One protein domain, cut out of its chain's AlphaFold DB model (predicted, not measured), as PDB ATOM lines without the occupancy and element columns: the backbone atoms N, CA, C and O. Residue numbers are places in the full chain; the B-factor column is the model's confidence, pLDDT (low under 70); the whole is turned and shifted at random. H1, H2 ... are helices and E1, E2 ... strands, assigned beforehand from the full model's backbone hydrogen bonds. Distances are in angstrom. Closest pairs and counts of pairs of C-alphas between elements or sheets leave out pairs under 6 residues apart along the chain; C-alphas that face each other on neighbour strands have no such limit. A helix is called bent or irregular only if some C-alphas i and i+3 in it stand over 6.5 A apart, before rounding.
ATOM      1  N   VAL A  27     234.492 469.297 476.085       89.94
ATOM      2  CA  VAL A  27     234.049 467.903 476.155       89.94
ATOM      3  C   VAL A  27     234.633 467.274 477.420       89.94
ATOM      4  O   VAL A  27     235.851 467.272 477.603       89.94
ATOM      5  N   CYS A  28     233.767 466.770 478.293       89.62
ATOM      6  CA  CYS A  28     234.119 466.060 479.521       89.62
ATOM      7  C   CYS A  28     233.562 464.635 479.454       89.62
ATOM      8  O   CYS A  28     232.424 464.442 479.027       89.62
ATOM      9  N   ASN A  29     234.330 463.639 479.894       91.75
ATOM     10  CA  ASN A  29     233.814 462.274 480.001       91.75
ATOM     11  C   ASN A  29     232.901 462.168 481.224       91.75
ATOM     12  O   ASN A  29     233.325 462.433 482.348       91.75
ATOM     13  N   SER A  30     231.645 461.817 480.978       93.44
ATOM     14  CA  SER A  30     230.592 461.677 481.980       93.44
ATOM     15  C   SER A  30     230.333 460.206 482.261       93.44
ATOM     16  O   SER A  30     230.388 459.395 481.343       93.44
ATOM     17  N   PHE A  31     230.057 459.869 483.515       94.94
ATOM     18  CA  PHE A  31     230.014 458.495 484.009       94.94
ATOM     19  C   PHE A  31     228.648 458.176 484.595       94.94
ATOM     20  O   PHE A  31     228.208 458.866 485.519       94.94
ATOM     21  N   TYR A  32     228.021 457.110 484.100       95.12
ATOM     22  CA  TYR A  32     226.914 456.459 484.788       95.12
ATOM     23  C   TYR A  32     227.485 455.389 485.707       95.12
ATOM     24  O   TYR A  32     228.102 454.425 485.253       95.12
ATOM     25  N   PHE A  33     227.295 455.572 487.005       95.31
ATOM     26  CA  PHE A  33     227.799 454.690 488.050       95.31
ATOM     27  C   PHE A  33     226.714 454.479 489.098       95.31
ATOM     28  O   PHE A  33     225.663 455.125 489.044       95.31
ATOM     29  N   PHE A  34     226.926 453.557 490.029       95.31
ATOM     30  CA  PHE A  34     225.872 453.199 490.963       95.31
ATOM     31  C   PHE A  34     226.345 452.872 492.373       95.31
ATOM     32  O   PHE A  34     227.443 452.362 492.602       95.31
ATOM     33  N   TYR A  35     225.441 453.138 493.314       95.75
ATOM     34  CA  TYR A  35     225.554 452.753 494.716       95.75
ATOM     35  C   TYR A  35     224.617 451.589 495.046       95.75
ATOM     36  O   TYR A  35     223.635 451.335 494.346       95.75
ATOM     37  N   THR A  36     224.910 450.886 496.137       94.19
ATOM     38  CA  THR A  36     224.017 449.876 496.720       94.19
ATOM     39  C   THR A  36     223.324 450.446 497.939       94.19
ATOM     40  O   THR A  36     223.919 451.239 498.672       94.19
ATOM     41  N   PHE A  37     222.101 450.003 498.206       94.50
ATOM     42  CA  PHE A  37     221.483 450.277 499.497       94.50
ATOM     43  C   PHE A  37     222.317 449.687 500.641       94.50
ATOM     44  O   PHE A  37     223.006 448.681 500.477       94.50
ATOM     45  N   PHE A  38     222.276 450.358 501.786       92.00
ATOM     46  CA  PHE A  38     222.779 449.849 503.058       92.00
ATOM     47  C   PHE A  38     221.598 449.502 503.967       92.00
ATOM     48  O   PHE A  38     221.545 448.402 504.509       92.00
ATOM     49  N   LYS A  39     220.598 450.391 504.033       91.38
ATOM     50  CA  LYS A  39     219.320 450.169 504.715       91.38
ATOM     51  C   LYS A  39     218.145 450.534 503.808       91.38
ATOM     52  O   LYS A  39     218.154 451.585 503.165       91.38
ATOM     53  N   ILE A  40     217.124 449.681 503.797       91.62
ATOM     54  CA  ILE A  40     215.822 449.939 503.169       91.62
ATOM     55  C   ILE A  40     214.833 450.343 504.260       91.62
ATOM     56  O   ILE A  40     214.802 449.726 505.324       91.62
ATOM     57  N   SER A  41     214.043 451.383 504.009       87.88
ATOM     58  CA  SER A  41     212.983 451.803 504.916       87.88
ATOM     59  C   SER A  41     211.702 451.007 504.710       87.88
ATOM     60  O   SER A  41     211.401 450.522 503.615       87.88
ATOM     61  N   ASP A  42     210.895 450.942 505.764       83.38
ATOM     62  CA  ASP A  42     209.586 450.296 505.710       83.38
ATOM     63  C   ASP A  42     208.647 451.003 504.723       83.38
ATOM     64  O   ASP A  42     207.837 450.348 504.078       83.38
ATOM     65  N   THR A  43     208.788 452.319 504.520       84.81
ATOM     66  CA  THR A  43     208.008 453.059 503.513       84.81
ATOM     67  C   THR A  43     208.327 452.607 502.092       84.81
ATOM     68  O   THR A  43     207.413 452.414 501.291       84.81
ATOM     69  N   PHE A  44     209.611 452.408 501.778       87.12
ATOM     70  CA  PHE A  44     210.037 451.902 500.475       87.12
ATOM     71  C   PHE A  44     209.535 450.473 500.255       87.12
ATOM     72  O   PHE A  44     208.991 450.154 499.196       87.12
ATOM     73  N   LEU A  45     209.669 449.629 501.281       85.94
ATOM     74  CA  LEU A  45     209.208 448.247 501.248       85.94
ATOM     75  C   LEU A  45     207.691 448.162 501.026       85.94
ATOM     76  O   LEU A  45     207.247 447.446 500.134       85.94
ATOM     77  N   LEU A  46     206.900 448.923 501.788       84.19
ATOM     78  CA  LEU A  46     205.439 448.947 501.673       84.19
ATOM     79  C   LEU A  46     204.977 449.375 500.275       84.19
ATOM     80  O   LEU A  46     204.035 448.790 499.745       84.19
ATOM     81  N   HIS A  47     205.642 450.352 499.654       84.19
ATOM     82  CA  HIS A  47     205.323 450.747 498.280       84.19
ATOM     83  C   HIS A  47     205.587 449.606 497.291       84.19
ATOM     84  O   HIS A  47     204.761 449.334 496.420       84.19
ATOM     85  N   LEU A  48     206.733 448.935 497.411       84.12
ATOM     86  CA  LEU A  48     207.117 447.859 496.497       84.12
ATOM     87  C   LEU A  48     206.196 446.637 496.642       84.12
ATOM     88  O   LEU A  48     205.797 446.044 495.644       84.12
ATOM     89  N   LEU A  49     205.797 446.314 497.874       82.81
ATOM     90  CA  LEU A  49     204.830 445.257 498.174       82.81
ATOM     91  C   LEU A  49     203.410 445.597 497.701       82.81
ATOM     92  O   LEU A  49     202.704 444.717 497.213       82.81
ATOM     93  N   LYS A  50     202.995 446.865 497.794       84.00
ATOM     94  CA  LYS A  50     201.702 447.315 497.269       84.00
ATOM     95  C   LYS A  50     201.623 447.168 495.754       84.00
ATOM     96  O   LYS A  50     200.651 446.617 495.250       84.00
ATOM     97  N   GLU A  51     202.659 447.603 495.044       82.69
ATOM     98  CA  GLU A  51     202.748 447.443 493.591       82.69
ATOM     99  C   GLU A  51     202.819 445.965 493.179       82.69
ATOM    100  O   GLU A  51     202.264 445.592 492.151       82.69
ATOM    101  N   PHE A  52     203.448 445.095 493.982       83.19
ATOM    102  CA  PHE A  52     203.532 443.658 493.688       83.19
ATOM    103  C   PHE A  52     202.152 442.997 493.561       83.19
ATOM    104  O   PHE A  52     201.977 442.112 492.724       83.19
ATOM    105  N   LYS A  53     201.158 443.463 494.331       78.25
ATOM    106  CA  LYS A  53     199.769 442.983 494.240       78.25
ATOM    107  C   LYS A  53     199.181 443.164 492.835       78.25
ATOM    108  O   LYS A  53     198.410 442.325 492.381       78.25
ATOM    109  N   GLU A  54     199.541 444.252 492.160       78.06
ATOM    110  CA  GLU A  54     198.990 444.642 490.857       78.06
ATOM    111  C   GLU A  54     199.935 444.291 489.694       78.06
ATOM    112  O   GLU A  54     199.494 444.112 488.560       78.06
ATOM    113  N   ASN A  55     201.233 444.129 489.967       81.56
ATOM    114  CA  ASN A  55     202.271 443.938 488.964       81.56
ATOM    115  C   ASN A  55     203.221 442.782 489.314       81.56
ATOM    116  O   ASN A  55     204.217 442.931 490.032       81.56
ATOM    117  N   LYS A  56     202.967 441.629 488.685       76.44
ATOM    118  CA  LYS A  56     203.770 440.407 488.853       76.44
ATOM    119  C   LYS A  56     205.234 440.554 488.409       76.44
ATOM    120  O   LYS A  56     206.058 439.744 488.827       76.44
ATOM    121  N   ALA A  57     205.604 441.572 487.619       82.81
ATOM    122  CA  ALA A  57     206.995 441.783 487.197       82.81
ATOM    123  C   ALA A  57     207.934 442.102 488.373       82.81
ATOM    124  O   ALA A  57     209.136 441.860 488.285       82.81
ATOM    125  N   ILE A  58     207.400 442.586 489.501       83.81
ATOM    126  CA  ILE A  58     208.179 442.801 490.729       83.81
ATOM    127  C   ILE A  58     208.719 441.472 491.288       83.81
ATOM    128  O   ILE A  58     209.753 441.474 491.962       83.81
ATOM    129  N   ASN A  59     208.117 440.327 490.930       83.81
ATOM    130  CA  ASN A  59     208.660 439.023 491.306       83.81
ATOM    131  C   ASN A  59     210.047 438.746 490.701       83.81
ATOM    132  O   ASN A  59     210.787 437.936 491.244       83.81
ATOM    133  N   GLU A  60     210.456 439.444 489.634       84.12
ATOM    134  CA  GLU A  60     211.829 439.350 489.105       84.12
ATOM    135  C   GLU A  60     212.874 439.872 490.122       84.12
ATOM    136  O   GLU A  60     214.030 439.436 490.141       84.12
ATOM    137  N   ILE A  61     212.464 440.783 491.016       84.44
ATOM    138  CA  ILE A  61     213.286 441.275 492.128       84.44
ATOM    139  C   ILE A  61     213.168 440.326 493.324       84.44
ATOM    140  O   ILE A  61     214.191 439.901 493.867       84.44
ATOM    141  N   LEU A  62     211.930 440.005 493.721       83.25
ATOM    142  CA  LEU A  62     211.621 439.278 494.959       83.25
ATOM    143  C   LEU A  62     211.912 437.776 494.891       83.25
ATOM    144  O   LEU A  62     212.207 437.195 495.930       83.25
ATOM    145  N   GLU A  63     211.869 437.157 493.707       82.25
ATOM    146  CA  GLU A  63     212.048 435.711 493.490       82.25
ATOM    147  C   GLU A  63     211.252 434.860 494.488       82.25
ATOM    148  O   GLU A  63     211.814 433.992 495.162       82.25
ATOM    149  N   PHE A  64     209.969 435.160 494.658       82.38
ATOM    150  CA  PHE A  64     209.066 434.273 495.381       82.38
ATOM    151  C   PHE A  64     208.752 433.056 494.518       82.38
ATOM    152  O   PHE A  64     208.510 433.192 493.311       82.38
ATOM    153  N   ASN A  65     208.767 431.873 495.137       81.38
ATOM    154  CA  ASN A  65     208.251 430.662 494.507       81.38
ATOM    155  C   ASN A  65     206.709 430.737 494.415       81.38
ATOM    156  O   ASN A  65     206.086 431.658 494.943       81.38
ATOM    157  N   GLN A  66     206.081 429.801 493.701       77.75
ATOM    158  CA  GLN A  66     204.631 429.836 493.469       77.75
ATOM    159  C   GLN A  66     203.831 429.848 494.788       77.75
ATOM    160  O   GLN A  66     202.830 430.560 494.895       77.75
ATOM    161  N   ASP A  67     204.308 429.119 495.795       76.50
ATOM    162  CA  ASP A  67     203.666 428.992 497.103       76.50
ATOM    163  C   ASP A  67     203.779 430.295 497.911       76.50
ATOM    164  O   ASP A  67     202.783 430.785 498.434       76.50
ATOM    165  N   ASP A  68     204.956 430.926 497.917       76.12
ATOM    166  CA  ASP A  68     205.238 432.217 498.552       76.12
ATOM    167  C   ASP A  68     204.390 433.339 497.930       76.12
ATOM    168  O   ASP A  68     203.870 434.201 498.641       76.12
ATOM    169  N   VAL A  69     204.230 433.340 496.598       77.00
ATOM    170  CA  VAL A  69     203.371 434.309 495.893       77.00
ATOM    171  C   VAL A  69     201.918 434.136 496.323       77.00
ATOM    172  O   VAL A  69     201.242 435.126 496.606       77.00
ATOM    173  N   THR A  70     201.442 432.892 496.369       78.38
ATOM    174  CA  THR A  70     200.057 432.570 496.730       78.38
ATOM    175  C   THR A  70     199.793 432.950 498.187       78.38
ATOM    176  O   THR A  70     198.888 433.738 498.459       78.38
ATOM    177  N   TYR A  71     200.683 432.542 499.096       77.56
ATOM    178  CA  TYR A  71     200.634 432.893 500.513       77.56
ATOM    179  C   TYR A  71     200.645 434.410 500.737       77.56
ATOM    180  O   TYR A  71     199.843 434.928 501.518       77.56
ATOM    181  N   PHE A  72     201.524 435.149 500.051       77.50
ATOM    182  CA  PHE A  72     201.602 436.603 500.179       77.50
ATOM    183  C   PHE A  72     200.321 437.297 499.700       77.50
ATOM    184  O   PHE A  72     199.863 438.241 500.344       77.50
ATOM    185  N   LEU A  73     199.739 436.857 498.578       79.44
ATOM    186  CA  LEU A  73     198.517 437.454 498.032       79.44
ATOM    187  C   LEU A  73     197.289 437.155 498.904       79.44
ATOM    188  O   LEU A  73     196.479 438.059 499.120       79.44
ATOM    189  N   GLU A  74     197.181 435.939 499.442       80.69
ATOM    190  CA  GLU A  74     196.103 435.532 500.354       80.69
ATOM    191  C   GLU A  74     196.191 436.246 501.713       80.69
ATOM    192  O   GLU A  74     195.172 436.647 502.271       80.69
ATOM    193  N   ASN A  75     197.408 436.499 502.209       77.50
ATOM    194  CA  ASN A  75     197.658 437.117 503.518       77.50
ATOM    195  C   ASN A  75     198.105 438.588 503.434       77.50
ATOM    196  O   ASN A  75     198.636 439.145 504.400       77.50
ATOM    197  N   TYR A  76     197.886 439.250 502.294       78.19
ATOM    198  CA  TYR A  76     198.398 440.596 502.006       78.19
ATOM    199  C   TYR A  76     198.053 441.628 503.093       78.19
ATOM    200  O   TYR A  76     198.907 442.406 503.520       78.19
ATOM    201  N   SER A  77     196.801 441.645 503.566       77.19
ATOM    202  CA  SER A  77     196.337 442.589 504.595       77.19
ATOM    203  C   SER A  77     197.046 442.386 505.936       77.19
ATOM    204  O   SER A  77     197.420 443.369 506.576       77.19
ATOM    205  N   LEU A  78     197.281 441.131 506.333       76.62
ATOM    206  CA  LEU A  78     197.993 440.776 507.561       76.62
ATOM    207  C   LEU A  78     199.464 441.195 507.486       76.62
ATOM    208  O   LEU A  78     199.953 441.869 508.390       76.62
ATOM    209  N   VAL A  79     200.145 440.888 506.376       74.44
ATOM    210  CA  VAL A  79     201.559 441.246 506.163       74.44
ATOM    211  C   VAL A  79     201.764 442.763 506.205       74.44
ATOM    212  O   VAL A  79     202.666 443.252 506.884       74.44
ATOM    213  N   ILE A  80     200.912 443.530 505.519       79.25
ATOM    214  CA  ILE A  80     201.001 444.996 505.497       79.25
ATOM    215  C   ILE A  80     200.713 445.595 506.879       79.25
ATOM    216  O   ILE A  80     201.458 446.471 507.326       79.25
ATOM    217  N   ASN A  81     199.674 445.121 507.576       76.75
ATOM    218  CA  ASN A  81     199.325 445.613 508.910       76.75
ATOM    219  C   ASN A  81     200.437 445.342 509.930       76.75
ATOM    220  O   ASN A  81     200.743 446.225 510.728       76.75
ATOM    221  N   GLU A  82     201.094 444.184 509.862       73.25
ATOM    222  CA  GLU A  82     202.188 443.829 510.770       73.25
ATOM    223  C   GLU A  82     203.462 444.652 510.498       73.25
ATOM    224  O   GLU A  82     204.142 445.090 511.429       73.25
ATOM    225  N   ILE A  83     203.763 444.961 509.228       74.31
ATOM    226  CA  ILE A  83     204.850 445.891 508.871       74.31
ATOM    227  C   ILE A  83     204.539 447.308 509.386       74.31
ATOM    228  O   ILE A  83     205.430 447.986 509.897       74.31
ATOM    229  N   ILE A  84     203.280 447.756 509.302       75.25
ATOM    230  CA  ILE A  84     202.846 449.064 509.823       75.25
ATOM    231  C   ILE A  84     202.881 449.101 511.361       75.25
ATOM    232  O   ILE A  84     203.286 450.115 511.933       75.25
ATOM    233  N   LYS A  85     202.488 448.015 512.040       67.94
ATOM    234  CA  LYS A  85     202.456 447.903 513.508       67.94
ATOM    235  C   LYS A  85     203.864 447.953 514.113       67.94
ATOM    236  O   LYS A  85     204.110 448.781 514.988       67.94
ATOM    237  N   ASN A  86     204.814 447.216 513.527       60.78
ATOM    238  CA  ASN A  86     206.244 447.297 513.861       60.78
ATOM    239  C   ASN A  86     206.835 448.714 513.683       60.78
ATOM    240  O   ASN A  86     207.817 449.082 514.330       60.78
ATOM    241  N   ASN A  87     206.236 449.532 512.814       57.53
ATOM    242  CA  ASN A  87     206.640 450.917 512.570       57.53
ATOM    243  C   ASN A  87     206.142 451.892 513.660       57.53
ATOM    244  O   ASN A  87     206.754 452.940 513.867       57.53
ATOM    245  N   LYS A  88     205.037 451.578 514.357       53.72
ATOM    246  CA  LYS A  88     204.505 452.401 515.462       53.72
ATOM    247  C   LYS A  88     205.246 452.140 516.777       53.72
ATOM    248  O   LYS A  88     205.666 453.099 517.415       53.72
ATOM    249  N   GLU A  89     205.510 450.877 517.113       46.69
ATOM    250  CA  GLU A  89     206.225 450.506 518.349       46.69
ATOM    251  C   GLU A  89     207.682 451.014 518.374       46.69
ATOM    252  O   GLU A  89     208.179 451.445 519.411       46.69
ATOM    253  N   ILE A 118     203.220 433.470 513.354       61.03
ATOM    254  CA  ILE A 118     202.883 434.254 512.157       61.03
ATOM    255  C   ILE A 118     203.698 435.556 512.107       61.03
ATOM    256  O   ILE A 118     204.291 435.862 511.072       61.03
ATOM    257  N   SER A 119     203.811 436.288 513.222       65.50
ATOM    258  CA  SER A 119     204.617 437.520 513.296       65.50
ATOM    259  C   SER A 119     206.105 437.247 513.025       65.50
ATOM    260  O   SER A 119     206.724 437.925 512.201       65.50
ATOM    261  N   ASN A 120     206.670 436.176 513.598       67.00
ATOM    262  CA  ASN A 120     208.054 435.757 513.346       67.00
ATOM    263  C   ASN A 120     208.292 435.340 511.886       67.00
ATOM    264  O   ASN A 120     209.336 435.668 511.312       67.00
ATOM    265  N   TYR A 121     207.336 434.646 511.260       70.94
ATOM    266  CA  TYR A 121     207.412 434.294 509.841       70.94
ATOM    267  C   TYR A 121     207.377 435.545 508.948       70.94
ATOM    268  O   TYR A 121     208.219 435.686 508.061       70.94
ATOM    269  N   ILE A 122     206.482 436.500 509.229       72.31
ATOM    270  CA  ILE A 122     206.390 437.777 508.501       72.31
ATOM    271  C   ILE A 122     207.676 438.598 508.662       72.31
ATOM    272  O   ILE A 122     208.162 439.177 507.689       72.31
ATOM    273  N   LEU A 123     208.276 438.617 509.856       73.12
ATOM    274  CA  LEU A 123     209.535 439.320 510.108       73.12
ATOM    275  C   LEU A 123     210.707 438.681 509.344       73.12
ATOM    276  O   LEU A 123     211.543 439.382 508.769       73.12
ATOM    277  N   LYS A 124     210.745 437.344 509.284       77.75
ATOM    278  CA  LYS A 124     211.727 436.588 508.495       77.75
ATOM    279  C   LYS A 124     211.571 436.864 506.997       77.75
ATOM    280  O   LYS A 124     212.567 437.153 506.335       77.75
ATOM    281  N   LEU A 125     210.339 436.852 506.488       75.81
ATOM    282  CA  LEU A 125     210.012 437.173 505.098       75.81
ATOM    283  C   LEU A 125     210.388 438.628 504.757       75.81
ATOM    284  O   LEU A 125     211.059 438.874 503.756       75.81
ATOM    285  N   LYS A 126     210.061 439.589 505.633       81.00
ATOM    286  CA  LYS A 126     210.473 441.002 505.527       81.00
ATOM    287  C   LYS A 126     211.990 441.133 505.375       81.00
ATOM    288  O   LYS A 126     212.455 441.809 504.457       81.00
ATOM    289  N   ASN A 127     212.759 440.481 506.245       81.62
ATOM    290  CA  ASN A 127     214.220 440.548 506.212       81.62
ATOM    291  C   ASN A 127     214.792 439.919 504.934       81.62
ATOM    292  O   ASN A 127     215.649 440.526 504.297       81.62
ATOM    293  N   GLN A 128     214.263 438.771 504.495       82.62
ATOM    294  CA  GLN A 128     214.662 438.139 503.233       82.62
ATOM    295  C   GLN A 128     214.401 439.045 502.020       82.62
ATOM    296  O   GLN A 128     215.249 439.159 501.134       82.62
ATOM    297  N   ILE A 129     213.253 439.725 501.979       83.38
ATOM    298  CA  ILE A 129     212.918 440.674 500.909       83.38
ATOM    299  C   ILE A 129     213.888 441.858 500.913       83.38
ATOM    300  O   ILE A 129     214.420 442.222 499.863       83.38
ATOM    301  N   ILE A 130     214.142 442.447 502.085       85.81
ATOM    302  CA  ILE A 130     215.080 443.565 502.234       85.81
ATOM    303  C   ILE A 130     216.477 443.158 501.752       85.81
ATOM    304  O   ILE A 130     217.086 443.896 500.977       85.81
ATOM    305  N   GLU A 131     216.966 441.976 502.134       86.81
ATOM    306  CA  GLU A 131     218.260 441.457 501.677       86.81
ATOM    307  C   GLU A 131     218.312 441.287 500.153       86.81
ATOM    308  O   GLU A 131     219.283 441.715 499.517       86.81
ATOM    309  N   LYS A 132     217.258 440.729 499.538       87.31
ATOM    310  CA  LYS A 132     217.165 440.598 498.075       87.31
ATOM    311  C   LYS A 132     217.189 441.965 497.384       87.31
ATOM    312  O   LYS A 132     217.944 442.142 496.424       87.31
ATOM    313  N   ILE A 133     216.437 442.947 497.890       87.81
ATOM    314  CA  ILE A 133     216.408 444.316 497.345       87.81
ATOM    315  C   ILE A 133     217.790 444.968 497.453       87.81
ATOM    316  O   ILE A 133     218.299 445.470 496.451       87.81
ATOM    317  N   ILE A 134     218.428 444.921 498.626       88.69
ATOM    318  CA  ILE A 134     219.768 445.487 498.856       88.69
ATOM    319  C   ILE A 134     220.800 444.871 497.899       88.69
ATOM    320  O   ILE A 134     221.649 445.572 497.336       88.69
ATOM    321  N   LYS A 135     220.718 443.554 497.674       87.38
ATOM    322  CA  LYS A 135     221.648 442.829 496.805       87.38
ATOM    323  C   LYS A 135     221.440 443.155 495.324       87.38
ATOM    324  O   LYS A 135     222.434 443.347 494.617       87.38
ATOM    325  N   LYS A 136     220.192 443.251 494.856       88.94
ATOM    326  CA  LYS A 136     219.852 443.360 493.425       88.94
ATOM    327  C   LYS A 136     219.658 444.784 492.909       88.94
ATOM    328  O   LYS A 136     220.097 445.081 491.801       88.94
ATOM    329  N   VAL A 137     219.008 445.654 493.681       93.06
ATOM    330  CA  VAL A 137     218.605 446.991 493.225       93.06
ATOM    331  C   VAL A 137     219.718 448.001 493.493       93.06
ATOM    332  O   VAL A 137     220.188 448.165 494.621       93.06
ATOM    333  N   LYS A 138     220.155 448.685 492.435       95.56
ATOM    334  CA  LYS A 138     221.244 449.666 492.449       95.56
ATOM    335  C   LYS A 138     220.714 451.073 492.184       95.56
ATOM    336  O   LYS A 138     219.782 451.277 491.409       95.56
ATOM    337  N   ILE A 139     221.329 452.069 492.811       96.12
ATOM    338  CA  ILE A 139     220.947 453.480 492.679       96.12
ATOM    339  C   ILE A 139     221.833 454.113 491.611       96.12
ATOM    340  O   ILE A 139     223.036 454.258 491.834       96.12
ATOM    341  N   LEU A 140     221.262 454.476 490.460       96.38
ATOM    342  CA  LEU A 140     222.027 455.005 489.334       96.38
ATOM    343  C   LEU A 140     222.263 456.514 489.476       96.38
ATOM    344  O   LEU A 140     221.341 457.296 489.723       96.38
ATOM    345  N   VAL A 141     223.506 456.941 489.263       96.25
ATOM    346  CA  VAL A 141     223.947 458.334 489.376       96.25
ATOM    347  C   VAL A 141     224.786 458.732 488.160       96.25
ATOM    348  O   VAL A 141     225.525 457.918 487.606       96.25
ATOM    349  N   LEU A 142     224.678 460.000 487.746       95.50
ATOM    350  CA  LEU A 142     225.523 460.608 486.713       95.50
ATOM    351  C   LEU A 142     226.476 461.643 487.328       95.50
ATOM    352  O   LEU A 142     226.051 462.504 488.098       95.50
ATOM    353  N   THR A 143     227.746 461.632 486.914       94.25
ATOM    354  CA  THR A 143     228.685 462.744 487.157       94.25
ATOM    355  C   THR A 143     229.517 463.063 485.917       94.25
ATOM    356  O   THR A 143     229.895 462.168 485.166       94.25
ATOM    357  N   THR A 144     229.837 464.342 485.707       92.38
ATOM    358  CA  THR A 144     230.799 464.796 484.680       92.38
ATOM    359  C   THR A 144     232.228 464.913 485.226       92.38
ATOM    360  O   THR A 144     233.171 465.130 484.467       92.38
ATOM    361  N   GLN A 145     232.396 464.784 486.546       91.88
ATOM    362  CA  GLN A 145     233.668 464.908 487.254       91.88
ATOM    363  C   GLN A 145     233.865 463.673 488.134       91.88
ATOM    364  O   GLN A 145     233.445 463.641 489.284       91.88
ATOM    365  N   MET A 146     234.485 462.624 487.595       92.94
ATOM    366  CA  MET A 146     234.544 461.339 488.303       92.94
ATOM    367  C   MET A 146     235.339 461.395 489.612       92.94
ATOM    368  O   MET A 146     234.976 460.744 490.580       92.94
ATOM    369  N   HIS A 147     236.380 462.222 489.692       92.06
ATOM    370  CA  HIS A 147     237.192 462.351 490.904       92.06
ATOM    371  C   HIS A 147     236.392 462.850 492.125       92.06
ATOM    372  O   HIS A 147     236.795 462.611 493.255       92.06
ATOM    373  N   THR A 148     235.249 463.521 491.958       93.56
ATOM    374  CA  THR A 148     234.498 464.059 493.105       93.56
ATOM    375  C   THR A 148     233.805 462.982 493.944       93.56
ATOM    376  O   THR A 148     233.401 463.274 495.066       93.56
ATOM    377  N   ILE A 149     233.684 461.743 493.442       93.12
ATOM    378  CA  ILE A 149     233.044 460.623 494.162       93.12
ATOM    379  C   ILE A 149     233.721 460.321 495.504       93.12
ATOM    380  O   ILE A 149     233.052 459.910 496.449       93.12
ATOM    381  N   PHE A 150     235.028 460.581 495.617       91.44
ATOM    382  CA  PHE A 150     235.786 460.375 496.852       91.44
ATOM    383  C   PHE A 150     235.346 461.317 497.980       91.44
ATOM    384  O   PHE A 150     235.561 461.013 499.148       91.44
ATOM    385  N   ASN A 151     234.700 462.443 497.648       90.25
ATOM    386  CA  ASN A 151     234.103 463.364 498.614       90.25
ATOM    387  C   ASN A 151     232.569 463.267 498.649       90.25
ATOM    388  O   ASN A 151     231.904 464.199 499.098       90.25
ATOM    389  N   ASN A 152     231.986 462.160 498.182       91.88
ATOM    390  CA  ASN A 152     230.545 461.971 498.263       91.88
ATOM    391  C   ASN A 152     230.082 461.829 499.726       91.88
ATOM    392  O   ASN A 152     230.508 460.917 500.434       91.88
ATOM    393  N   LYS A 153     229.182 462.720 500.161       88.50
ATOM    394  CA  LYS A 153     228.629 462.726 501.530       88.50
ATOM    395  C   LYS A 153     227.149 462.351 501.623       88.50
ATOM    396  O   LYS A 153     226.680 461.975 502.690       88.50
ATOM    397  N   CYS A 154     226.401 462.509 500.537       91.25
ATOM    398  CA  CYS A 154     224.981 462.159 500.458       91.25
ATOM    399  C   CYS A 154     224.519 462.106 498.994       91.25
ATOM    400  O   CYS A 154     225.240 462.541 498.085       91.25
ATOM    401  N   LEU A 155     223.308 461.590 498.775       93.56
ATOM    402  CA  LEU A 155     222.594 461.677 497.500       93.56
ATOM    403  C   LEU A 155     221.394 462.614 497.647       93.56
ATOM    404  O   LEU A 155     220.623 462.493 498.595       93.56
ATOM    405  N   LEU A 156     221.228 463.533 496.702       92.81
ATOM    406  CA  LEU A 156     220.057 464.398 496.604       92.81
ATOM    407  C   LEU A 156     218.965 463.721 495.785       92.81
ATOM    408  O   LEU A 156     219.228 463.209 494.690       92.81
ATOM    409  N   ILE A 157     217.743 463.786 496.302       92.19
ATOM    410  CA  ILE A 157     216.543 463.263 495.659       92.19
ATOM    411  C   ILE A 157     215.380 464.242 495.821       92.19
ATOM    412  O   ILE A 157     215.255 464.911 496.847       92.19
ATOM    413  N   HIS A 158     214.527 464.349 494.806       93.38
ATOM    414  CA  HIS A 158     213.350 465.207 494.880       93.38
ATOM    415  C   HIS A 158     212.149 464.424 495.416       93.38
ATOM    416  O   HIS A 158     211.812 463.365 494.887       93.38
ATOM    417  N   GLU A 159     211.460 464.960 496.423       90.56
ATOM    418  CA  GLU A 159     210.390 464.253 497.151       90.56
ATOM    419  C   GLU A 159     209.231 463.814 496.245       90.56
ATOM    420  O   GLU A 159     208.676 462.728 496.412       90.56
ATOM    421  N   LYS A 160     208.872 464.657 495.272       90.94
ATOM    422  CA  LYS A 160     207.674 464.481 494.432       90.94
ATOM    423  C   LYS A 160     207.950 463.920 493.038       90.94
ATOM    424  O   LYS A 160     207.004 463.713 492.286       90.94
ATOM    425  N   TYR A 161     209.217 463.737 492.653       93.38
ATOM    426  CA  TYR A 161     209.514 463.183 491.328       93.38
ATOM    427  C   TYR A 161     209.203 461.690 491.295       93.38
ATOM    428  O   TYR A 161     209.280 461.003 492.317       93.38
ATOM    429  N   LEU A 162     208.838 461.210 490.107       93.88
ATOM    430  CA  LEU A 162     208.623 459.796 489.849       93.88
ATOM    431  C   LEU A 162     209.945 459.145 489.452       93.88
ATOM    432  O   LEU A 162     210.645 459.604 488.548       93.88
ATOM    433  N   TYR A 163     210.268 458.055 490.132       94.62
ATOM    434  CA  TYR A 163     211.419 457.206 489.871       94.62
ATOM    435  C   TYR A 163     210.928 455.838 489.416       94.62
ATOM    436  O   TYR A 163     209.863 455.380 489.829       94.62
ATOM    437  N   ARG A 164     211.700 455.182 488.555       93.88
ATOM    438  CA  ARG A 164     211.402 453.854 488.021       93.88
ATOM    439  C   ARG A 164     212.499 452.878 488.401       93.88
ATOM    440  O   ARG A 164     213.675 453.253 488.395       93.88
ATOM    441  N   ILE A 165     212.122 451.628 488.649       94.56
ATOM    442  CA  ILE A 165     213.065 450.509 488.661       94.56
ATOM    443  C   ILE A 165     213.105 449.914 487.256       94.56
ATOM    444  O   ILE A 165     212.092 449.429 486.754       94.56
ATOM    445  N   ILE A 166     214.276 449.943 486.633       94.50
ATOM    446  CA  ILE A 166     214.531 449.326 485.332       94.50
ATOM    447  C   ILE A 166     215.353 448.054 485.515       94.50
ATOM    448  O   ILE A 166     216.278 448.019 486.324       94.50
ATOM    449  N   HIS A 167     215.023 447.020 484.756       94.12
ATOM    450  CA  HIS A 167     215.756 445.768 484.673       94.12
ATOM    451  C   HIS A 167     216.548 445.760 483.365       94.12
ATOM    452  O   HIS A 167     215.964 445.716 482.281       94.12
ATOM    453  N   LEU A 168     217.874 445.840 483.472       91.94
ATOM    454  CA  LEU A 168     218.777 445.620 482.349       91.94
ATOM    455  C   LEU A 168     219.040 444.121 482.237       91.94
ATOM    456  O   LEU A 168     219.689 443.552 483.119       91.94
ATOM    457  N   LYS A 169     218.544 443.511 481.157       89.88
ATOM    458  CA  LYS A 169     218.807 442.109 480.841       89.88
ATOM    459  C   LYS A 169     219.942 441.981 479.844       89.88
ATOM    460  O   LYS A 169     219.917 442.596 478.777       89.88
ATOM    461  N   TYR A 170     220.905 441.152 480.193       88.00
ATOM    462  CA  TYR A 170     222.066 440.825 479.382       88.00
ATOM    463  C   TYR A 170     221.858 439.502 478.647       88.00
ATOM    464  O   TYR A 170     220.937 438.748 478.961       88.00
ATOM    465  N   GLU A 171     222.694 439.225 477.647       85.25
ATOM    466  CA  GLU A 171     222.743 437.886 477.042       85.25
ATOM    467  C   GLU A 171     223.202 436.820 478.048       85.25
ATOM    468  O   GLU A 171     222.663 435.717 478.050       85.25
ATOM    469  N   ASP A 172     224.140 437.161 478.941       83.75
ATOM    470  CA  ASP A 172     224.433 436.352 480.126       83.75
ATOM    471  C   ASP A 172     223.493 436.757 481.267       83.75
ATOM    472  O   ASP A 172     223.664 437.803 481.898       83.75
ATOM    473  N   GLU A 173     222.499 435.916 481.553       80.31
ATOM    474  CA  GLU A 173     221.493 436.178 482.587       80.31
ATOM    475  C   GLU A 173     222.096 436.391 483.986       80.31
ATOM    476  O   GLU A 173     221.471 437.037 484.831       80.31
ATOM    477  N   LYS A 174     223.326 435.917 484.239       79.69
ATOM    478  CA  LYS A 174     224.030 436.142 485.512       79.69
ATOM    479  C   LYS A 174     224.424 437.605 485.728       79.69
ATOM    480  O   LYS A 174     224.667 437.998 486.869       79.69
ATOM    481  N   GLU A 175     224.486 438.411 484.668       81.12
ATOM    482  CA  GLU A 175     224.829 439.836 484.747       81.12
ATOM    483  C   GLU A 175     223.612 440.753 484.934       81.12
ATOM    484  O   GLU A 175     223.787 441.960 485.106       81.12
ATOM    485  N   ASN A 176     222.388 440.212 484.919       88.06
ATOM    486  CA  ASN A 176     221.147 440.984 485.019       88.06
ATOM    487  C   ASN A 176     221.128 441.904 486.252       88.06
ATOM    488  O   ASN A 176     221.387 441.482 487.382       88.06
ATOM    489  N   GLN A 177     220.817 443.185 486.036       90.12
ATOM    490  CA  GLN A 177     220.886 444.220 487.073       90.12
ATOM    491  C   GLN A 177     219.643 445.108 487.085       90.12
ATOM    492  O   GLN A 177     219.093 445.460 486.042       90.12
ATOM    493  N   PHE A 178     219.238 445.521 488.288       94.75
ATOM    494  CA  PHE A 178     218.135 446.455 488.494       94.75
ATOM    495  C   PHE A 178     218.676 447.830 488.880       94.75
ATOM    496  O   PHE A 178     219.465 447.942 489.819       94.75
ATOM    497  N   PHE A 179     218.223 448.880 488.200       95.69
ATOM    498  CA  PHE A 179     218.633 450.258 488.460       95.69
ATOM    499  C   PHE A 179     217.446 451.155 488.778       95.69
ATOM    500  O   PHE A 179     216.382 451.022 488.183       95.69
ATOM    501  N   ILE A 180     217.649 452.112 489.681       95.62
ATOM    502  CA  ILE A 180     216.693 453.191 489.930       95.62
ATOM    503  C   ILE A 180     217.111 454.435 489.147       95.62
ATOM    504  O   ILE A 180     218.249 454.892 489.277       95.62
ATOM    505  N   ILE A 181     216.175 455.006 488.387       95.25
ATOM    506  CA  ILE A 181     216.356 456.252 487.633       95.25
ATOM    507  C   ILE A 181     215.077 457.096 487.650       95.25
ATOM    508  O   ILE A 181     213.973 456.561 487.709       95.25
ATOM    509  N   CYS A 182     215.204 458.421 487.596       95.12
ATOM    510  CA  CYS A 182     214.069 459.323 487.397       95.12
ATOM    511  C   CYS A 182     213.365 459.047 486.059       95.12
ATOM    512  O   CYS A 182     214.020 458.863 485.029       95.12
ATOM    513  N   ASP A 183     212.033 459.063 486.069       93.56
ATOM    514  CA  ASP A 183     211.201 458.711 484.917       93.56
ATOM    515  C   ASP A 183     211.519 459.557 483.675       93.56
ATOM    516  O   ASP A 183     211.815 459.017 482.609       93.56
ATOM    517  N   LYS A 184     211.604 460.885 483.823       92.69
ATOM    518  CA  LYS A 184     211.913 461.789 482.699       92.69
ATOM    519  C   LYS A 184     213.363 461.726 482.217       92.69
ATOM    520  O   LYS A 184     213.664 462.220 481.131       92.69
ATOM    521  N   SER A 185     214.261 461.139 483.003       93.06
ATOM    522  CA  SER A 185     215.664 460.920 482.634       93.06
ATOM    523  C   SER A 185     215.877 459.638 481.826       93.06
ATOM    524  O   SER A 185     216.918 459.496 481.178       93.06
ATOM    525  N   TYR A 186     214.910 458.716 481.842       92.94
ATOM    526  CA  TYR A 186     215.037 457.380 481.258       92.94
ATOM    527  C   TYR A 186     215.433 457.397 479.777       92.94
ATOM    528  O   TYR A 186     216.407 456.748 479.409       92.94
ATOM    529  N   ASN A 187     214.743 458.182 478.944       91.19
ATOM    530  CA  ASN A 187     215.011 458.216 477.501       91.19
ATOM    531  C   ASN A 187     216.450 458.664 477.204       91.19
ATOM    532  O   ASN A 187     217.163 458.008 476.454       91.19
ATOM    533  N   SER A 188     216.922 459.725 477.871       91.00
ATOM    534  CA  SER A 188     218.294 460.210 477.686       91.00
ATOM    535  C   SER A 188     219.337 459.199 478.165       91.00
ATOM    536  O   SER A 188     220.398 459.066 477.555       91.00
ATOM    537  N   PHE A 189     219.059 458.477 479.252       93.31
ATOM    538  CA  PHE A 189     219.912 457.380 479.697       93.31
ATOM    539  C   PHE A 189     219.945 456.245 478.668       93.31
ATOM    540  O   PHE A 189     221.037 455.817 478.303       93.31
ATOM    541  N   SER A 190     218.783 455.813 478.171       90.88
ATOM    542  CA  SER A 190     218.659 454.742 477.180       90.88
ATOM    543  C   SER A 190     219.424 455.072 475.899       90.88
ATOM    544  O   SER A 190     220.239 454.268 475.460       90.88
ATOM    545  N   ASP A 191     219.257 456.282 475.354       90.19
ATOM    546  CA  ASP A 191     219.964 456.724 474.145       90.19
ATOM    547  C   ASP A 191     221.490 456.697 474.331       90.19
ATOM    548  O   ASP A 191     222.241 456.242 473.464       90.19
ATOM    549  N   ASN A 192     221.968 457.183 475.482       91.81
ATOM    550  CA  ASN A 192     223.394 457.184 475.799       91.81
ATOM    551  C   ASN A 192     223.929 455.763 476.002       91.81
ATOM    552  O   ASN A 192     225.038 455.466 475.559       91.81
ATOM    553  N   LEU A 193     223.153 454.897 476.652       91.19
ATOM    554  CA  LEU A 193     223.506 453.502 476.862       91.19
ATOM    555  C   LEU A 193     223.633 452.793 475.509       91.19
ATOM    556  O   LEU A 193     224.702 452.281 475.207       91.19
ATOM    557  N   THR A 194     222.626 452.862 474.635       88.06
ATOM    558  CA  THR A 194     222.678 452.237 473.301       88.06
ATOM    559  C   THR A 194     223.858 452.731 472.461       88.06
ATOM    560  O   THR A 194     224.459 451.958 471.720       88.06
ATOM    561  N   LYS A 195     224.222 454.013 472.573       88.88
ATOM    562  CA  LYS A 195     225.277 454.617 471.750       88.88
ATOM    563  C   LYS A 195     226.702 454.361 472.250       88.88
ATOM    564  O   LYS A 195     227.617 454.282 471.433       88.88
ATOM    565  N   TYR A 196     226.915 454.326 473.565       88.12
ATOM    566  CA  TYR A 196     228.260 454.349 474.160       88.12
ATOM    567  C   TYR A 196     228.615 453.094 474.959       88.12
ATOM    568  O   TYR A 196     229.768 452.934 475.364       88.12
ATOM    569  N   TYR A 197     227.659 452.202 475.195       85.88
ATOM    570  CA  TYR A 197     227.908 450.952 475.891       85.88
ATOM    571  C   TYR A 197     228.670 449.967 475.002       85.88
ATOM    572  O   TYR A 197     228.167 449.529 473.973       85.88
ATOM    573  N   SER A 198     229.899 449.623 475.388       69.12
ATOM    574  CA  SER A 198     230.766 448.758 474.569       69.12
ATOM    575  C   SER A 198     231.667 447.810 475.363       69.12
ATOM    576  O   SER A 198     232.467 447.091 474.773       69.12
ATOM    577  N   LYS A 199     231.580 447.813 476.699       66.88
ATOM    578  CA  LYS A 199     232.631 447.254 477.570       66.88
ATOM    579  C   LYS A 199     232.163 446.134 478.506       66.88
ATOM    580  O   LYS A 199     232.886 445.809 479.431       66.88
ATOM    581  N   LYS A 200     230.984 445.556 478.279       70.31
ATOM    582  CA  LYS A 200     230.352 444.496 479.089       70.31
ATOM    583  C   LYS A 200     229.572 443.546 478.168       70.31
ATOM    584  O   LYS A 200     229.555 443.765 476.955       70.31
ATOM    585  N   SER A 201     228.945 442.516 478.734       76.62
ATOM    586  CA  SER A 201     228.068 441.621 477.981       76.62
ATOM    587  C   SER A 201     226.972 442.416 477.251       76.62
ATOM    588  O   SER A 201     226.472 443.407 477.791       76.62
ATOM    589  N   PRO A 202     226.627 442.051 476.007       81.81
ATOM    590  CA  PRO A 202     225.610 442.753 475.226       81.81
ATOM    591  C   PRO A 202     224.256 442.775 475.951       81.81
ATOM    592  O   PRO A 202     223.844 441.804 476.590       81.81
ATOM    593  N   ILE A 203     223.577 443.924 475.875       85.75
ATOM    594  CA  ILE A 203     222.260 444.140 476.488       85.75
ATOM    595  C   ILE A 203     221.198 443.602 475.534       85.75
ATOM    596  O   ILE A 203     221.093 444.071 474.402       85.75
ATOM    597  N   LYS A 204     220.384 442.664 476.017       86.50
ATOM    598  CA  LYS A 204     219.262 442.073 475.284       86.50
ATOM    599  C   LYS A 204     218.027 442.969 475.328       86.50
ATOM    600  O   LYS A 204     217.424 443.239 474.296       86.50
ATOM    601  N   GLU A 205     217.643 443.427 476.521       88.75
ATOM    602  CA  GLU A 205     216.471 444.290 476.708       88.75
ATOM    603  C   GLU A 205     216.568 445.160 477.970       88.75
ATOM    604  O   GLU A 205     217.264 444.827 478.930       88.75
ATOM    605  N   ILE A 206     215.829 446.276 477.977       90.81
ATOM    606  CA  ILE A 206     215.619 447.123 479.158       90.81
ATOM    607  C   ILE A 206     214.125 447.106 479.473       90.81
ATOM    608  O   ILE A 206     213.316 447.632 478.709       90.81
ATOM    609  N   LYS A 207     213.753 446.499 480.601       90.94
ATOM    610  CA  LYS A 207     212.357 446.344 481.022       90.94
ATOM    611  C   LYS A 207     212.041 447.271 482.193       90.94
ATOM    612  O   LYS A 207     212.786 447.324 483.166       90.94
ATOM    613  N   ASN A 208     210.920 447.987 482.135       89.88
ATOM    614  CA  ASN A 208     210.421 448.745 483.286       89.88
ATOM    615  C   ASN A 208     209.698 447.806 484.260       89.88
ATOM    616  O   ASN A 208     208.785 447.095 483.843       89.88
ATOM    617  N   ILE A 209     210.077 447.830 485.538       91.06
ATOM    618  CA  ILE A 209     209.475 446.980 486.572       91.06
ATOM    619  C   ILE A 209     208.348 447.717 487.285       91.06
ATOM    620  O   ILE A 209     207.208 447.283 487.206       91.06
ATOM    621  N   CYS A 210     208.639 448.836 487.946       89.69
ATOM    622  CA  CYS A 210     207.644 449.624 488.674       89.69
ATOM    623  C   CYS A 210     208.065 451.091 488.781       89.69
ATOM    624  O   CYS A 210     209.217 451.444 488.504       89.69
ATOM    625  N   THR A 211     207.127 451.944 489.187       90.88
ATOM    626  CA  THR A 211     207.357 453.375 489.419       90.88
ATOM    627  C   THR A 211     206.912 453.777 490.812       90.88
ATOM    628  O   THR A 211     205.936 453.241 491.321       90.88
ATOM    629  N   PHE A 212     207.605 454.729 491.423       91.75
ATOM    630  CA  PHE A 212     207.320 455.187 492.777       91.75
ATOM    631  C   PHE A 212     207.770 456.638 492.975       91.75
ATOM    632  O   PHE A 212     208.582 457.170 492.216       91.75
ATOM    633  N   GLN A 213     207.239 457.305 493.999       91.31
ATOM    634  CA  GLN A 213     207.611 458.690 494.313       91.31
ATOM    635  C   GLN A 213     208.891 458.766 495.149       91.31
ATOM    636  O   GLN A 213     209.127 457.913 496.009       91.31
ATOM    637  N   GLY A 214     209.679 459.825 494.957       89.38
ATOM    638  CA  GLY A 214     210.943 460.050 495.666       89.38
ATOM    639  C   GLY A 214     210.839 459.995 497.193       89.38
ATOM    640  O   GLY A 214     211.734 459.445 497.827       89.38
ATOM    641  N   ASN A 215     209.731 460.448 497.791       89.19
ATOM    642  CA  ASN A 215     209.482 460.367 499.240       89.19
ATOM    643  C   ASN A 215     209.556 458.930 499.803       89.19
ATOM    644  O   ASN A 215     209.791 458.736 500.991       89.19
ATOM    645  N   SER A 216     209.425 457.906 498.953       88.06
ATOM    646  CA  SER A 216     209.579 456.502 499.359       88.06
ATOM    647  C   SER A 216     210.979 456.196 499.902       88.06
ATOM    648  O   SER A 216     211.120 455.290 500.716       88.06
ATOM    649  N   PHE A 217     212.004 456.963 499.507       88.50
ATOM    650  CA  PHE A 217     213.377 456.829 500.008       88.50
ATOM    651  C   PHE A 217     213.568 457.314 501.451       88.50
ATOM    652  O   PHE A 217     214.687 457.232 501.962       88.50
ATOM    653  N   MET A 218     212.542 457.883 502.096       86.31
ATOM    654  CA  MET A 218     212.664 458.409 503.457       86.31
ATOM    655  C   MET A 218     213.243 457.328 504.376       86.31
ATOM    656  O   MET A 218     212.781 456.191 504.358       86.31
ATOM    657  N   SER A 219     214.286 457.669 505.135       86.25
ATOM    658  CA  SER A 219     215.011 456.749 506.030       86.25
ATOM    659  C   SER A 219     215.759 455.575 505.365       86.25
ATOM    660  O   SER A 219     216.302 454.737 506.086       86.25
ATOM    661  N   CYS A 220     215.836 455.501 504.032       91.56
ATOM    662  CA  CYS A 220     216.801 454.632 503.356       91.56
ATOM    663  C   CYS A 220     218.222 455.195 503.508       91.56
ATOM    664  O   CYS A 220     218.417 456.407 503.622       91.56
ATOM    665  N   THR A 221     219.224 454.324 503.436       93.81
ATOM    666  CA  THR A 221     220.646 454.702 503.381       93.81
ATOM    667  C   THR A 221     221.363 453.887 502.314       93.81
ATOM    668  O   THR A 221     220.882 452.836 501.877       93.81
ATOM    669  N   TYR A 222     222.508 454.374 501.847       95.06
ATOM    670  CA  TYR A 222     223.312 453.702 500.829       95.06
ATOM    671  C   TYR A 222     224.755 453.544 501.293       95.06
ATOM    672  O   TYR A 222     225.252 454.305 502.121       95.06
ATOM    673  N   LYS A 223     225.433 452.543 500.733       94.38
ATOM    674  CA  LYS A 223     226.842 452.281 500.998       94.38
ATOM    675  C   LYS A 223     227.694 452.991 499.956       94.38
ATOM    676  O   LYS A 223     227.541 452.739 498.759       94.38
ATOM    677  N   ASN A 224     228.616 453.840 500.395       91.00
ATOM    678  CA  ASN A 224     229.590 454.448 499.500       91.00
ATOM    679  C   ASN A 224     230.703 453.435 499.168       91.00
ATOM    680  O   ASN A 224     231.409 452.958 500.050       91.00
ATOM    681  N   PHE A 225     230.873 453.091 497.889       91.62
ATOM    682  CA  PHE A 225     231.838 452.070 497.463       91.62
ATOM    683  C   PHE A 225     233.307 452.526 497.533       91.62
ATOM    684  O   PHE A 225     234.198 451.685 497.434       91.62
ATOM    685  N   THR A 226     233.596 453.823 497.710       88.94
ATOM    686  CA  THR A 226     234.988 454.300 497.798       88.94
ATOM    687  C   THR A 226     235.574 454.178 499.199       88.94
ATOM    688  O   THR A 226     236.772 453.951 499.332       88.94
ATOM    689  N   ASN A 227     234.755 454.335 500.242       86.81
ATOM    690  CA  ASN A 227     235.190 454.321 501.646       86.81
ATOM    691  C   ASN A 227     234.405 453.336 502.535       86.81
ATOM    692  O   ASN A 227     234.744 453.176 503.702       86.81
ATOM    693  N   ASN A 228     233.402 452.641 501.987       86.62
ATOM    694  CA  ASN A 228     232.507 451.710 502.681       86.62
ATOM    695  C   ASN A 228     231.644 452.325 503.798       86.62
ATOM    696  O   ASN A 228     231.079 451.571 504.591       86.62
ATOM    697  N   GLU A 229     231.499 453.650 503.845       88.38
ATOM    698  CA  GLU A 229     230.657 454.337 504.833       88.38
ATOM    699  C   GLU A 229     229.164 454.284 504.462       88.38
ATOM    700  O   GLU A 229     228.793 454.216 503.283       88.38
ATOM    701  N   GLU A 230     228.305 454.319 505.485       92.19
ATOM    702  CA  GLU A 230     226.855 454.482 505.348       92.19
ATOM    703  C   GLU A 230     226.507 455.970 505.206       92.19
ATOM    704  O   GLU A 230     226.828 456.775 506.080       92.19
ATOM    705  N   ASN A 231     225.811 456.325 504.123       90.25
ATOM    706  CA  ASN A 231     225.417 457.698 503.813       90.25
ATOM    707  C   ASN A 231     223.897 457.835 503.617       90.25
ATOM    708  O   ASN A 231     223.201 456.907 503.194       90.25
ATOM    709  N   ASN A 232     223.391 459.044 503.874       90.69
ATOM    710  CA  ASN A 232     221.962 459.371 503.838       90.69
ATOM    711  C   ASN A 232     221.513 459.975 502.498       90.69
ATOM    712  O   ASN A 232     222.301 460.589 501.769       90.69
ATOM    713  N   PHE A 233     220.210 459.884 502.227       90.75
ATOM    714  CA  PHE A 233     219.539 460.685 501.202       90.75
ATOM    715  C   PHE A 233     219.094 462.033 501.779       90.75
ATOM    716  O   PHE A 233     218.638 462.114 502.918       90.75
ATOM    717  N   ILE A 234     219.220 463.093 500.983       88.75
ATOM    718  CA  ILE A 234     218.710 464.428 501.301       88.75
ATOM    719  C   ILE A 234     217.571 464.757 500.342       88.75
ATOM    720  O   ILE A 234     217.737 464.715 499.122       88.75
ATOM    721  N   PHE A 235     216.433 465.122 500.922       88.25
ATOM    722  CA  PHE A 235     215.211 465.450 500.207       88.25
ATOM    723  C   PHE A 235     215.140 466.939 499.877       88.25
ATOM    724  O   PHE A 235     215.469 467.789 500.708       88.25
ATOM    725  N   VAL A 236     214.723 467.244 498.651       86.19
ATOM    726  CA  VAL A 236     214.456 468.610 498.186       86.19
ATOM    727  C   VAL A 236     213.058 468.706 497.580       86.19
ATOM    728  O   VAL A 236     212.560 467.752 496.976       86.19
ATOM    729  N   SER A 237     212.433 469.871 497.738       77.12
ATOM    730  CA  SER A 237     211.069 470.164 497.275       77.12
ATOM    731  C   SER A 237     210.985 471.327 496.273       77.12
ATOM    732  O   SER A 237     209.921 471.562 495.701       77.12
ATOM    733  N   ASP A 238     212.104 472.018 496.031       71.25
ATOM    734  CA  ASP A 238     212.248 473.107 495.060       71.25
ATOM    735  C   ASP A 238     212.858 472.603 493.730       71.25
ATOM    736  O   ASP A 238     213.431 471.515 493.662       71.25
ATOM    737  N   ASN A 239     212.828 473.430 492.670       65.62
ATOM    738  CA  ASN A 239     213.445 473.176 491.343       65.62
ATOM    739  C   ASN A 239     214.998 473.125 491.358       65.62
ATOM    740  O   ASN A 239     215.672 473.569 490.424       65.62
ATOM    741  N   GLU A 240     215.585 472.620 492.436       74.38
ATOM    742  CA  GLU A 240     217.019 472.508 492.685       74.38
ATOM    743  C   GLU A 240     217.652 471.324 491.931       74.38
ATOM    744  O   GLU A 240     218.825 471.391 491.559       74.38
ATOM    745  N   ILE A 241     216.866 470.284 491.624       85.50
ATOM    746  CA  ILE A 241     217.252 469.159 490.759       85.50
ATOM    747  C   ILE A 241     216.433 469.217 489.471       85.50
ATOM    748  O   ILE A 241     215.202 469.296 489.490       85.50
ATOM    749  N   LYS A 242     217.116 469.127 488.326       85.81
ATOM    750  CA  LYS A 242     216.451 469.010 487.024       85.81
ATOM    751  C   LYS A 242     215.998 467.572 486.797       85.81
ATOM    752  O   LYS A 242     216.832 466.686 486.663       85.81
ATOM    753  N   GLU A 243     214.690 467.379 486.678       85.94
ATOM    754  CA  GLU A 243     214.053 466.066 486.504       85.94
ATOM    755  C   GLU A 243     214.513 465.305 485.246       85.94
ATOM    756  O   GLU A 243     214.546 464.082 485.249       85.94
ATOM    757  N   SER A 244     214.878 466.020 484.175       85.44
ATOM    758  CA  SER A 244     215.217 465.440 482.867       85.44
ATOM    759  C   SER A 244     216.721 465.352 482.576       85.44
ATOM    760  O   SER A 244     217.102 465.058 481.444       85.44
ATOM    761  N   PHE A 245     217.594 465.707 483.529       85.75
ATOM    762  CA  PHE A 245     219.047 465.709 483.324       85.75
ATOM    763  C   PHE A 245     219.740 464.707 484.248       85.75
ATOM    764  O   PHE A 245     219.502 464.680 485.453       85.75
ATOM    765  N   GLY A 246     220.650 463.911 483.682       88.88
ATOM    766  CA  GLY A 246     221.316 462.830 484.403       88.88
ATOM    767  C   GLY A 246     220.334 461.750 484.815       88.88
ATOM    768  O   GLY A 246     219.533 461.329 483.990       88.88
ATOM    769  N   THR A 247     220.375 461.313 486.072       92.81
ATOM    770  CA  THR A 247     219.482 460.263 486.591       92.81
ATOM    771  C   THR A 247     218.364 460.799 487.486       92.81
ATOM    772  O   THR A 247     217.576 460.016 488.005       92.81
ATOM    773  N   GLY A 248     218.311 462.118 487.716       90.31
ATOM    774  CA  GLY A 248     217.460 462.743 488.737       90.31
ATOM    775  C   GLY A 248     217.837 462.394 490.188       90.31
ATOM    776  O   GLY A 248     217.110 462.771 491.106       90.31
ATOM    777  N   ILE A 249     218.966 461.703 490.390       93.69
ATOM    778  CA  ILE A 249     219.624 461.465 491.681       93.69
ATOM    779  C   ILE A 249     221.037 462.040 491.571       93.69
ATOM    780  O   ILE A 249     221.794 461.675 490.672       93.69
ATOM    781  N   VAL A 250     221.393 462.969 492.456       93.19
ATOM    782  CA  VAL A 250     222.649 463.732 492.343       93.19
ATOM    783  C   VAL A 250     223.554 463.417 493.524       93.19
ATOM    784  O   VAL A 250     223.155 463.593 494.672       93.19
ATOM    785  N   HIS A 251     224.783 462.964 493.263       93.88
ATOM    786  CA  HIS A 251     225.782 462.827 494.326       93.88
ATOM    787  C   HIS A 251     226.282 464.205 494.768       93.88
ATOM    788  O   HIS A 251     226.472 465.090 493.937       93.88
ATOM    789  N   VAL A 252     226.477 464.385 496.073       91.00
ATOM    790  CA  VAL A 252     226.905 465.663 496.654       91.00
ATOM    791  C   VAL A 252     228.349 465.565 497.113       91.00
ATOM    792  O   VAL A 252     228.649 464.770 498.010       91.00
ATOM    793  N   ALA A 253     229.209 466.416 496.550       90.94
ATOM    794  CA  ALA A 253     230.612 466.560 496.933       90.94
ATOM    795  C   ALA A 253     230.888 467.991 497.447       90.94
ATOM    796  O   ALA A 253     231.287 468.870 496.671       90.94
ATOM    797  N   PRO A 254     230.687 468.266 498.754       86.50
ATOM    798  CA  PRO A 254     230.720 469.622 499.314       86.50
ATOM    799  C   PRO A 254     232.026 470.384 499.073       86.50
ATOM    800  O   PRO A 254     232.024 471.615 499.034       86.50
ATOM    801  N   SER A 255     233.150 469.681 498.902       86.31
ATOM    802  CA  SER A 255     234.446 470.320 498.657       86.31
ATOM    803  C   SER A 255     234.633 470.821 497.222       86.31
ATOM    804  O   SER A 255     235.513 471.646 496.971       86.31
ATOM    805  N   HIS A 256     233.796 470.363 496.288       88.88
ATOM    806  CA  HIS A 256     233.965 470.568 494.847       88.88
ATOM    807  C   HIS A 256     232.755 471.224 494.160       88.88
ATOM    808  O   HIS A 256     232.802 471.488 492.962       88.88
ATOM    809  N   GLY A 257     231.702 471.575 494.905       87.25
ATOM    810  CA  GLY A 257     230.517 472.244 494.366       87.25
ATOM    811  C   GLY A 257     229.979 473.338 495.287       87.25
ATOM    812  O   GLY A 257     229.824 473.138 496.489       87.25
ATOM    813  N   PHE A 258     229.652 474.511 494.730       83.94
ATOM    814  CA  PHE A 258     229.020 475.594 495.501       83.94
ATOM    815  C   PHE A 258     227.615 475.214 495.982       83.94
ATOM    816  O   PHE A 258     227.249 475.495 497.122       83.94
ATOM    817  N   THR A 259     226.825 474.591 495.103       84.38
ATOM    818  CA  THR A 259     225.483 474.070 495.401       84.38
ATOM    819  C   THR A 259     225.562 472.951 496.423       84.38
ATOM    820  O   THR A 259     224.881 473.006 497.444       84.38
ATOM    821  N   ASP A 260     226.467 472.009 496.192       87.69
ATOM    822  CA  ASP A 260     226.704 470.831 497.016       87.69
ATOM    823  C   ASP A 260     227.054 471.226 498.449       87.69
ATOM    824  O   ASP A 260     226.455 470.734 499.405       87.69
ATOM    825  N   TYR A 261     227.960 472.198 498.599       82.44
ATOM    826  CA  TYR A 261     228.305 472.773 499.892       82.44
ATOM    827  C   TYR A 261     227.095 473.384 500.598       82.44
ATOM    828  O   TYR A 261     226.909 473.158 501.789       82.44
ATOM    829  N   ASN A 262     226.267 474.156 499.887       79.44
ATOM    830  CA  ASN A 262     225.099 474.799 500.488       79.44
ATOM    831  C   ASN A 262     224.048 473.773 500.937       79.44
ATOM    832  O   ASN A 262     223.490 473.937 502.021       79.44
ATOM    833  N   PHE A 263     223.799 472.720 500.150       79.25
ATOM    834  CA  PHE A 263     222.887 471.633 500.524       79.25
ATOM    835  C   PHE A 263     223.365 470.891 501.755       79.25
ATOM    836  O   PHE A 263     222.633 470.757 502.735       79.25
ATOM    837  N   TYR A 264     224.626 470.474 501.721       79.12
ATOM    838  CA  TYR A 264     225.231 469.788 502.842       79.12
ATOM    839  C   TYR A 264     225.237 470.670 504.099       79.12
ATOM    840  O   TYR A 264     224.926 470.188 505.182       79.12
ATOM    841  N   TYR A 265     225.500 471.977 503.960       72.88
ATOM    842  CA  TYR A 265     225.519 472.939 505.066       72.88
ATOM    843  C   TYR A 265     224.143 473.240 505.672       72.88
ATOM    844  O   TYR A 265     224.041 473.388 506.889       72.88
ATOM    845  N   LYS A 266     223.081 473.354 504.857       73.25
ATOM    846  CA  LYS A 266     221.712 473.570 505.365       73.25
ATOM    847  C   LYS A 266     221.319 472.465 506.356       73.25
ATOM    848  O   LYS A 266     220.704 472.764 507.375       73.25
ATOM    849  N   ASN A 267     221.738 471.233 506.072       68.00
ATOM    850  CA  ASN A 267     221.387 470.051 506.857       68.00
ATOM    851  C   ASN A 267     222.445 469.677 507.911       68.00
ATOM    852  O   ASN A 267     222.112 469.028 508.896       68.00
ATOM    853  N   ASN A 268     223.691 470.150 507.772       64.88
ATOM    854  CA  ASN A 268     224.782 469.939 508.727       64.88
ATOM    855  C   ASN A 268     225.417 471.283 509.136       64.88
ATOM    856  O   ASN A 268     226.161 471.905 508.373       64.88
TER     857      ASN A 268
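What this domain is: This is residues 27 to 89 and 118 to 268 of the 1255 residues of an uncharacterized protein of Plasmodium falciparum FCH/4 (UniProt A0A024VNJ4). A nine-stranded sheet curls like part of a barrel and folds back on itself, and a loosely packed lobe of helices H1 to H5 sits at one end of the longest axis, with H1, H2 and H5 meeting the sheet and H3 and H4 away from it. H7 packs on one face of the sheet, H2 and H6 on the opposite face, and H9 on the small leaf of E3 and E9. The 214 printed residues hold nine named helices and nine named strands, in the order E1 H1 H2 H3 H4 H5 E2 H6 E3 E4 E5 H7 E6 H8 E7 E8 E9 H9. The mixed sheet runs E6 E4 E5 E2 E1 E7 E8 E3 E9, and the class is mixed, helices and strands. The whole is compact, with a radius of gyration of the C-alphas of 18.0 A and spans of 56 by 43 by 30 A.

Where its parts are: The longest strand, E1, residues 27 to 39, runs 36.7 A from C-alpha 27 at (234.049, 467.903, 476.155). Beyond it on one side come E2, residues 137 to 143, E5, residues 177 to 182, E4, residues 162 to 170 and 25.5 A long, and E6, residues 203 to 213 and 27.3 A long, which bends by 51 degrees at residue 210. On the other side come E7, residues 221 to 223, E8, residues 230 to 236, E3, residues 154 to 158, and E9, residues 250 to 252. The helices are H1, residues 42 to 54, H2, 56 to 62, H3, 66 to 74, H4, 76 to 89, H5, 118 to 136, H6, 146 to 151, H7, 183 to 196, H8, 214 to 217, and H9, 258 to 267. H5, the longest helix, is 26.9 A long and begins at C-alpha 118 (202.883, 434.254, 512.157); H9 ends at C-alpha 267 (221.387, 470.051, 506.857).

How they stand to each other: The strongly twisted sheet is a folded sheet, bent back into two leaves that face each other: E6, E4, E5, E2, E1 and E7 face E3 and E9, with E8 as the hinge. Antiparallel neighbours include E2 and E1, with N 141 and O 33 2.8 A apart, E6 and E4, with N 165 and O 210 2.9 A apart, and the hairpin E4 and E5, with N 166 and O 179 2.8 A apart. E5 and E2 are parallel, with N 138 and O 178 2.8 A apart, as are E8 and E3, with N 234 and O 155 2.8 A apart. E5, H7 and E6 form a split strand-helix-strand unit, two strands running the same way with E4 between them, and its crossover is right-handed. H7 has a height over the sheet of 7.3 A; it is irregular, C-alphas 184 and 187 being 7.0 A apart. H2, on the opposite face, has a height of 8.8 A, and H9 one of 9.3 A. H1, the hub, only grazes the sheet and touches H4 with residues 42 to 46 alone, closest at the C-alphas of Leu 46 and Ile 80, 7.1 A, at a shallow tilt of 9 degrees, opposite ways. H1 also touches H8, at Phe 44 and Ser 216, whose C-alphas are 4.8 A apart. H2 touches H5, about perpendicular at 84 degrees, the closest C-alphas being those of Leu 62 and Ile 129, 6.2 A. H3 touches no helix. Every O i to N i+4 pair is within hydrogen-bond range in H3, H4, H5 and H9; the counts are 7 of 9 in H1, 8 of 10 in H7, 1 of 3 in H2 and 0 of 2 in H6, where O i to N i+3 gives 4 of 4 and 2 of 3, and H8 is too short for such a pair.

The domain as a whole: The C-alphas of Val 27 and Ile 118, the two farthest apart, are 58.3 A apart. Residues 90 to 117 are not printed, and C-alphas 89 and 118 are 17.7 A apart across this cut. Of the links printed whole, E8 to E9 is long, residues 237 to 249. The mean pLDDT of the printed part is 85.5; residues 85 to 89, 118 to 120, 198 to 199, 239 and 267 to 268 are under 70.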